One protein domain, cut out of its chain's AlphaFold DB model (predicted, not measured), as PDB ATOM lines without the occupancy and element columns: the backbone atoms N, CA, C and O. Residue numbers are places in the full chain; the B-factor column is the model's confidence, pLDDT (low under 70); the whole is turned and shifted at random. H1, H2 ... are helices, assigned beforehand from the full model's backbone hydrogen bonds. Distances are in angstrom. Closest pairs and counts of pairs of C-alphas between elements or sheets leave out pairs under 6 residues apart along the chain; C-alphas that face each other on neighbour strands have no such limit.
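What this domain is: This is residues 1 to 65 of the 75 residues of an uncharacterized protein of Pelomicrobium methylotrophicum (UniProt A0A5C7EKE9). Two long helices, H1 and H3, run opposite ways at a slant, nearest to each other towards one end of the model and drawn apart towards the other. The short helix H2 sits at the near end, where the chain turns from one long helix to the other, and residues 1 to 9 stick out at the far end. The printed part has 65 residues with three named helices in the order H1, H2, H3 and no named strand; the class is all helix. The whole is a loose rod, with a radius of gyration of the C-alphas of 14.0 A and spans of 42 by 19 by 17 A.

Where its parts are: H1, the longest helix, holds residues 2 to 28 and measures 38.2 A from C-alpha 2 at (291.432, 424.407, 322.197) to C-alpha 28 at (313.756, 393.746, 318.054). H3, residues 43 to 65, measures 32.6 A and ends with C-alpha 65 at (291.236, 416.108, 307.172). H2, residues 33 to 38, measures 8.7 A.

How they stand to each other: H1 touches H3 with its residues 14 to 25 alone, and the closest C-alphas are those of Val 21 and Leu 49, 6.6 A apart. They run opposite ways at a shallow tilt of 32 degrees, only just short of steep. H1 touches H2 with its residues 22 to 26 alone, the C-alphas of Gly 26 and Ala 36 being closest at 4.8 A. Their lines are about perpendicular, at 80 degrees. H2 and H3 are apart. In H1, H2 and H3 every O i to N i+4 pair is within hydrogen-bond range.

The domain as a whole: The C-alphas farthest apart, those of Met 1 and Gly 30, are 44.0 A from each other. Residues 1 to 9, of which 2 to 9 belong to H1, stand free. The printed part has no cut, and both links are tight, with 4 residues each. The mean pLDDT of the printed part is 79.0; residue 1, residues 28 to 30 and residues 33 to 36 are under 70.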
ATOM      1  N   MET A   1     291.952 428.564 323.494       58.59
ATOM      2  CA  MET A   1     292.471 427.475 324.366       58.59
ATOM      3  C   MET A   1     292.429 426.068 323.752       58.59
ATOM      4  O   MET A   1     293.270 425.257 324.118       58.59
ATOM      5  N   LYS A   2     291.513 425.750 322.819       73.81
ATOM      6  CA  LYS A   2     291.432 424.407 322.197       73.81
ATOM      7  C   LYS A   2     292.682 424.024 321.385       73.81
ATOM      8  O   LYS A   2     293.148 422.898 321.494       73.81
ATOM      9  N   LEU A   3     293.259 424.979 320.649       76.94
ATOM     10  CA  LEU A   3     294.449 424.757 319.817       76.94
ATOM     11  C   LEU A   3     295.679 424.328 320.635       76.94
ATOM     12  O   LEU A   3     296.368 423.390 320.262       76.94
ATOM     13  N   VAL A   4     295.913 424.970 321.784       82.81
ATOM     14  CA  VAL A   4     297.045 424.650 322.671       82.81
ATOM     15  C   VAL A   4     296.901 423.248 323.270       82.81
ATOM     16  O   VAL A   4     297.882 422.516 323.337       82.81
ATOM     17  N   ARG A   5     295.679 422.834 323.647       82.81
ATOM     18  CA  ARG A   5     295.424 421.450 324.092       82.81
ATOM     19  C   ARG A   5     295.672 420.438 322.979       82.81
ATOM     20  O   ARG A   5     296.270 419.407 323.249       82.81
ATOM     21  N   LEU A   6     295.241 420.737 321.751       80.06
ATOM     22  CA  LEU A   6     295.462 419.860 320.601       80.06
ATOM     23  C   LEU A   6     296.958 419.703 320.297       80.06
ATOM     24  O   LEU A   6     297.431 418.588 320.128       80.06
ATOM     25  N   LEU A   7     297.708 420.810 320.286       81.31
ATOM     26  CA  LEU A   7     299.162 420.796 320.104       81.31
ATOM     27  C   LEU A   7     299.866 420.003 321.204       81.31
ATOM     28  O   LEU A   7     300.730 419.190 320.898       81.31
ATOM     29  N   ARG A   8     299.473 420.198 322.470       87.06
ATOM     30  CA  ARG A   8     300.024 419.432 323.595       87.06
ATOM     31  C   ARG A   8     299.746 417.935 323.442       87.06
ATOM     32  O   ARG A   8     300.674 417.154 323.574       87.06
ATOM     33  N   LEU A   9     298.517 417.557 323.089       85.50
ATOM     34  CA  LEU A   9     298.144 416.159 322.861       85.50
ATOM     35  C   LEU A   9     298.972 415.537 321.724       85.50
ATOM     36  O   LEU A   9     299.490 414.436 321.861       85.50
ATOM     37  N   LEU A  10     299.138 416.255 320.609       83.44
ATOM     38  CA  LEU A  10     299.969 415.799 319.491       83.44
ATOM     39  C   LEU A  10     301.435 415.620 319.908       83.44
ATOM     40  O   LEU A  10     302.075 414.656 319.494       83.44
ATOM     41  N   LEU A  11     301.958 416.520 320.741       86.81
ATOM     42  CA  LEU A  11     303.323 416.434 321.250       86.81
ATOM     43  C   LEU A  11     303.501 415.257 322.222       86.81
ATOM     44  O   LEU A  11     304.489 414.536 322.128       86.81
ATOM     45  N   GLU A  12     302.538 415.042 323.123       86.81
ATOM     46  CA  GLU A  12     302.529 413.919 324.070       86.81
ATOM     47  C   GLU A  12     302.507 412.575 323.338       86.81
ATOM     48  O   GLU A  12     303.294 411.682 323.654       86.81
ATOM     49  N   VAL A  13     301.666 412.444 322.308       86.75
ATOM     50  CA  VAL A  13     301.595 411.209 321.521       86.75
ATOM     51  C   VAL A  13     302.867 411.009 320.693       86.75
ATOM     52  O   VAL A  13     303.372 409.892 320.638       86.75
ATOM     53  N   TYR A  14     303.447 412.066 320.115       83.00
ATOM     54  CA  TYR A  14     304.741 411.953 319.434       83.00
ATOM     55  C   TYR A  14     305.858 411.514 320.392       83.00
ATOM     56  O   TYR A  14     306.651 410.637 320.057       83.00
ATOM     57  N   GLY A  15     305.885 412.065 321.610       85.62
ATOM     58  CA  GLY A  15     306.809 411.637 322.662       85.62
ATOM     59  C   GLY A  15     306.632 410.162 323.035       85.62
ATOM     60  O   GLY A  15     307.618 409.440 323.174       85.62
ATOM     61  N   ALA A  16     305.391 409.680 323.121       86.06
ATOM     62  CA  ALA A  16     305.104 408.267 323.359       86.06
ATOM     63  C   ALA A  16     305.575 407.372 322.198       86.06
ATOM     64  O   ALA A  16     306.181 406.330 322.439       86.06
ATOM     65  N   VAL A  17     305.361 407.793 320.946       82.38
ATOM     66  CA  VAL A  17     305.865 407.089 319.751       82.38
ATOM     67  C   VAL A  17     307.393 407.029 319.764       82.38
ATOM     68  O   VAL A  17     307.963 405.971 319.511       82.38
ATOM     69  N   PHE A  18     308.060 408.126 320.117       81.31
ATOM     70  CA  PHE A  18     309.516 408.182 320.239       81.31
ATOM     71  C   PHE A  18     310.048 407.182 321.277       81.31
ATOM     72  O   PHE A  18     310.942 406.391 320.978       81.31
ATOM     73  N   LEU A  19     309.455 407.158 322.475       82.00
ATOM     74  CA  LEU A  19     309.811 406.189 323.516       82.00
ATOM     75  C   LEU A  19     309.556 404.748 323.063       82.00
ATOM     76  O   LEU A  19     310.378 403.866 323.309       82.00
ATOM     77  N   LEU A  20     308.451 404.511 322.358       83.25
ATOM     78  CA  LEU A  20     308.109 403.195 321.838       83.25
ATOM     79  C   LEU A  20     309.129 402.715 320.798       83.25
ATOM     80  O   LEU A  20     309.516 401.554 320.839       83.25
ATOM     81  N   VAL A  21     309.636 403.596 319.930       80.75
ATOM     82  CA  VAL A  21     310.715 403.263 318.983       80.75
ATOM     83  C   VAL A  21     312.004 402.876 319.711       80.75
ATOM     84  O   VAL A  21     312.660 401.927 319.295       80.75
ATOM     85  N   ILE A  22     312.353 403.549 320.810       76.00
ATOM     86  CA  ILE A  22     313.536 403.196 321.614       76.00
ATOM     87  C   ILE A  22     313.370 401.806 322.235       76.00
ATOM     88  O   ILE A  22     314.256 400.958 322.120       76.00
ATOM     89  N   VAL A  23     312.222 401.558 322.870       78.94
ATOM     90  CA  VAL A  23     311.945 400.297 323.571       78.94
ATOM     91  C   VAL A  23     311.832 399.138 322.580       78.94
ATOM     92  O   VAL A  23     312.523 398.133 322.720       78.94
ATOM     93  N   VAL A  24     311.002 399.282 321.546       76.81
ATOM     94  CA  VAL A  24     310.772 398.241 320.535       76.81
ATOM     95  C   VAL A  24     312.006 398.049 319.662       76.81
ATOM     96  O   VAL A  24     312.376 396.915 319.387       76.81
ATOM     97  N   GLY A  25     312.692 399.124 319.269       71.06
ATOM     98  CA  GLY A  25     313.931 399.044 318.493       71.06
ATOM     99  C   GLY A  25     315.050 398.322 319.246       71.06
ATOM    100  O   GLY A  25     315.781 397.538 318.640       71.06
ATOM    101  N   GLY A  26     315.144 398.526 320.565       71.19
ATOM    102  CA  GLY A  26     316.040 397.766 321.435       71.19
ATOM    103  C   GLY A  26     315.660 396.286 321.531       71.19
ATOM    104  O   GLY A  26     316.520 395.424 321.362       71.19
ATOM    105  N   LEU A  27     314.370 395.985 321.728       72.06
ATOM    106  CA  LEU A  27     313.858 394.612 321.830       72.06
ATOM    107  C   LEU A  27     314.013 393.813 320.527       72.06
ATOM    108  O   LEU A  27     314.475 392.676 320.564       72.06
ATOM    109  N   VAL A  28     313.672 394.400 319.375       69.62
ATOM    110  CA  VAL A  28     313.756 393.746 318.054       69.62
ATOM    111  C   VAL A  28     315.199 393.398 317.691       69.62
ATOM    112  O   VAL A  28     315.441 392.378 317.051       69.62
ATOM    113  N   GLN A  29     316.166 394.209 318.122       68.38
ATOM    114  CA  GLN A  29     317.589 393.945 317.894       68.38
ATOM    115  C   GLN A  29     318.231 393.076 318.991       68.38
ATOM    116  O   GLN A  29     319.427 392.797 318.924       68.38
ATOM    117  N   GLY A  30     317.462 392.622 319.992       68.38
ATOM    118  CA  GLY A  30     317.972 391.801 321.097       68.38
ATOM    119  C   GLY A  30     318.975 392.537 321.991       68.38
ATOM    120  O   GLY A  30     319.809 391.913 322.646       68.38
ATOM    121  N   TYR A  31     318.939 393.868 321.995       74.56
ATOM    122  CA  TYR A  31     319.867 394.688 322.753       74.56
ATOM    123  C   TYR A  31     319.404 394.869 324.190       74.56
ATOM    124  O   TYR A  31     318.224 395.064 324.480       74.56
ATOM    125  N   THR A  32     320.369 394.877 325.111       73.25
ATOM    126  CA  THR A  32     320.115 395.378 326.459       73.25
ATOM    127  C   THR A  32     319.715 396.859 326.377       73.25
ATOM    128  O   THR A  32     320.198 397.568 325.487       73.25
ATOM    129  N   PRO A  33     318.884 397.373 327.303       66.81
ATOM    130  CA  PRO A  33     318.435 398.772 327.286       66.81
ATOM    131  C   PRO A  33     319.598 399.768 327.185       66.81
ATOM    132  O   PRO A  33     319.507 400.784 326.505       66.81
ATOM    133  N   TYR A  34     320.729 399.428 327.806       69.31
ATOM    134  CA  TYR A  34     321.961 400.205 327.748       69.31
ATOM    135  C   TYR A  34     322.574 400.271 326.338       69.31
ATOM    136  O   TYR A  34     322.980 401.342 325.899       69.31
ATOM    137  N   ARG A  35     322.593 399.159 325.588       68.62
ATOM    138  CA  ARG A  35     323.046 399.155 324.185       68.62
ATOM    139  C   ARG A  35     322.074 399.875 323.258       68.62
ATOM    140  O   ARG A  35     322.521 400.583 322.366       68.62
ATOM    141  N   ALA A  36     320.768 399.737 323.486       68.12
ATOM    142  CA  ALA A  36     319.764 400.480 322.726       68.12
ATOM    143  C   ALA A  36     319.933 402.002 322.908       68.12
ATOM    144  O   ALA A  36     319.811 402.751 321.944       68.12
ATOM    145  N   LEU A  37     320.289 402.443 324.121       71.38
ATOM    146  CA  LEU A  37     320.651 403.832 324.409       71.38
ATOM    147  C   LEU A  37     321.974 404.247 323.749       71.38
ATOM    148  O   LEU A  37     322.068 405.362 323.256       71.38
ATOM    149  N   GLN A  38     322.988 403.379 323.707       74.31
ATOM    150  CA  GLN A  38     324.246 403.674 322.999       74.31
ATOM    151  C   GLN A  38     324.074 403.750 321.478       74.31
ATOM    152  O   GLN A  38     324.805 404.476 320.811       74.31
ATOM    153  N   GLU A  39     323.101 403.026 320.927       72.50
ATOM    154  CA  GLU A  39     322.717 403.123 319.521       72.50
ATOM    155  C   GLU A  39     321.811 404.329 319.215       72.50
ATOM    156  O   GLU A  39     321.476 404.551 318.047       72.50
ATOM    157  N   LEU A  40     321.450 405.154 320.209       71.00
ATOM    158  CA  LEU A  40     320.838 406.459 319.954       71.00
ATOM    159  C   LEU A  40     321.817 407.316 319.148       71.00
ATOM    160  O   LEU A  40     322.833 407.783 319.654       71.00
ATOM    161  N   GLY A  41     321.501 407.508 317.870       70.88
ATOM    162  CA  GLY A  41     322.372 408.186 316.911       70.88
ATOM    163  C   GLY A  41     322.902 407.286 315.795       70.88
ATOM    164  O   GLY A  41     323.552 407.785 314.877       70.88
ATOM    165  N   SER A  42     322.611 405.981 315.818       80.31
ATOM    166  CA  SER A  42     322.935 405.078 314.714       80.31
ATOM    167  C   SER A  42     322.019 405.321 313.509       80.31
ATOM    168  O   SER A  42     320.866 405.743 313.635       80.31
ATOM    169  N   VAL A  43     322.512 405.023 312.301       82.44
ATOM    170  CA  VAL A  43     321.728 405.158 311.058       82.44
ATOM    171  C   VAL A  43     320.432 404.340 311.128       82.44
ATOM    172  O   VAL A  43     319.381 404.802 310.692       82.44
ATOM    173  N   ARG A  44     320.478 403.144 311.731       78.50
ATOM    174  CA  ARG A  44     319.303 402.276 311.913       78.50
ATOM    175  C   ARG A  44     318.260 402.910 312.824       78.50
ATOM    176  O   ARG A  44     317.074 402.862 312.505       78.50
ATOM    177  N   PHE A  45     318.700 403.530 313.919       78.75
ATOM    178  CA  PHE A  45     317.810 404.260 314.815       78.75
ATOM    179  C   PHE A  45     317.105 405.405 314.080       78.75
ATOM    180  O   PHE A  45     315.882 405.513 314.149       78.75
ATOM    181  N   TYR A  46     317.841 406.205 313.299       81.31
ATOM    182  CA  TYR A  46     317.245 407.286 312.511       81.31
ATOM    183  C   TYR A  46     316.305 406.788 311.409       81.31
ATOM    184  O   TYR A  46     315.301 407.443 311.143       81.31
ATOM    185  N   LEU A  47     316.569 405.626 310.800       84.12
ATOM    186  CA  LEU A  47     315.651 405.005 309.839       84.12
ATOM    187  C   LEU A  47     314.332 404.585 310.501       84.12
ATOM    188  O   LEU A  47     313.262 404.898 309.978       84.12
ATOM    189  N   LEU A  48     314.394 403.924 311.663       81.94
ATOM    190  CA  LEU A  48     313.206 403.536 312.431       81.94
ATOM    191  C   LEU A  48     312.424 404.762 312.913       81.94
ATOM    192  O   LEU A  48     311.203 404.816 312.768       81.94
ATOM    193  N   LEU A  49     313.132 405.767 313.427       84.00
ATOM    194  CA  LEU A  49     312.543 407.030 313.849       84.00
ATOM    195  C   LEU A  49     311.905 407.778 312.672       84.00
ATOM    196  O   LEU A  49     310.810 408.320 312.809       84.00
ATOM    197  N   GLY A  50     312.556 407.781 311.509       84.62
ATOM    198  CA  GLY A  50     312.042 408.377 310.281       84.62
ATOM    199  C   GLY A  50     310.752 407.702 309.818       84.62
ATOM    200  O   GLY A  50     309.757 408.385 309.585       84.62
ATOM    201  N   LEU A  51     310.725 406.367 309.773       86.19
ATOM    202  CA  LEU A  51     309.518 405.588 309.462       86.19
ATOM    203  C   LEU A  51     308.379 405.882 310.445       86.19
ATOM    204  O   LEU A  51     307.264 406.187 310.019       86.19
ATOM    205  N   ALA A  52     308.664 405.861 311.748       83.00
ATOM    206  CA  ALA A  52     307.683 406.192 312.778       83.00
ATOM    207  C   ALA A  52     307.156 407.632 312.628       83.00
ATOM    208  O   ALA A  52     305.957 407.870 312.773       83.00
ATOM    209  N   SER A  53     308.025 408.577 312.262       85.44
ATOM    210  CA  SER A  53     307.663 409.978 312.020       85.44
ATOM    211  C   SER A  53     306.777 410.148 310.786       85.44
ATOM    212  O   SER A  53     305.834 410.937 310.821       85.44
ATOM    213  N   ILE A  54     307.026 409.394 309.710       88.38
ATOM    214  CA  ILE A  54     306.183 409.397 308.504       88.38
ATOM    215  C   ILE A  54     304.787 408.857 308.831       88.38
ATOM    216  O   ILE A  54     303.786 409.480 308.471       88.38
ATOM    217  N   VAL A  55     304.708 407.734 309.553       87.50
ATOM    218  CA  VAL A  55     303.428 407.155 309.997       87.50
ATOM    219  C   VAL A  55     302.674 408.144 310.888       87.50
ATOM    220  O   VAL A  55     301.477 408.372 310.689       87.50
ATOM    221  N   TRP A  56     303.378 408.791 311.821       83.81
ATOM    222  CA  TRP A  56     302.814 409.823 312.685       83.81
ATOM    223  C   TRP A  56     302.270 411.014 311.888       83.81
ATOM    224  O   TRP A  56     301.114 411.401 312.068       83.81
ATOM    225  N   ALA A  57     303.052 411.559 310.954       83.00
ATOM    226  CA  ALA A  57     302.624 412.657 310.091       83.00
ATOM    227  C   ALA A  57     301.374 412.287 309.276       83.00
ATOM    228  O   ALA A  57     300.443 413.089 309.173       83.00
ATOM    229  N   GLY A  58     301.302 411.053 308.767       85.31
ATOM    230  CA  GLY A  58     300.108 410.518 308.111       85.31
ATOM    231  C   GLY A  58     298.879 410.546 309.024       85.31
ATOM    232  O   GLY A  58     297.818 411.024 308.617       85.31
ATOM    233  N   PHE A  59     299.028 410.118 310.281       82.25
ATOM    234  CA  PHE A  59     297.949 410.144 311.272       82.25
ATOM    235  C   PHE A  59     297.464 411.573 311.561       82.25
ATOM    236  O   PHE A  59     296.258 411.827 311.585       82.25
ATOM    237  N   VAL A  60     298.392 412.527 311.695       81.81
ATOM    238  CA  VAL A  60     298.073 413.952 311.879       81.81
ATOM    239  C   VAL A  60     297.298 414.501 310.682       81.81
ATOM    240  O   VAL A  60     296.273 415.156 310.868       81.81
ATOM    241  N   ILE A  61     297.732 414.205 309.454       84.44
ATOM    242  CA  ILE A  61     297.055 414.652 308.227       84.44
ATOM    243  C   ILE A  61     295.630 414.091 308.158       84.44
ATOM    244  O   ILE A  61     294.693 414.831 307.845       84.44
ATOM    245  N   VAL A  62     295.441 412.806 308.472       83.44
ATOM    246  CA  VAL A  62     294.115 412.169 308.493       83.44
ATOM    247  C   VAL A  62     293.222 412.798 309.566       83.44
ATOM    248  O   VAL A  62     292.071 413.137 309.276       83.44
ATOM    249  N   ALA A  63     293.748 413.016 310.773       79.88
ATOM    250  CA  ALA A  63     293.021 413.664 311.862       79.88
ATOM    251  C   ALA A  63     292.608 415.102 311.502       79.88
ATOM    252  O   ALA A  63     291.476 415.509 311.768       79.88
ATOM    253  N   PHE A  64     293.480 415.857 310.829       78.50
ATOM    254  CA  PHE A  64     293.158 417.197 310.334       78.50
ATOM    255  C   PHE A  64     292.113 417.178 309.219       78.50
ATOM    256  O   PHE A  64     291.205 418.005 309.228       78.50
ATOM    257  N   ARG A  65     292.210 416.240 308.268       78.56
ATOM    258  CA  ARG A  65     291.236 416.108 307.172       78.56
ATOM    259  C   ARG A  65     289.835 415.778 307.681       78.56
ATOM    260  O   ARG A  65     288.881 416.370 307.191       78.56
TER     261      ARG A  65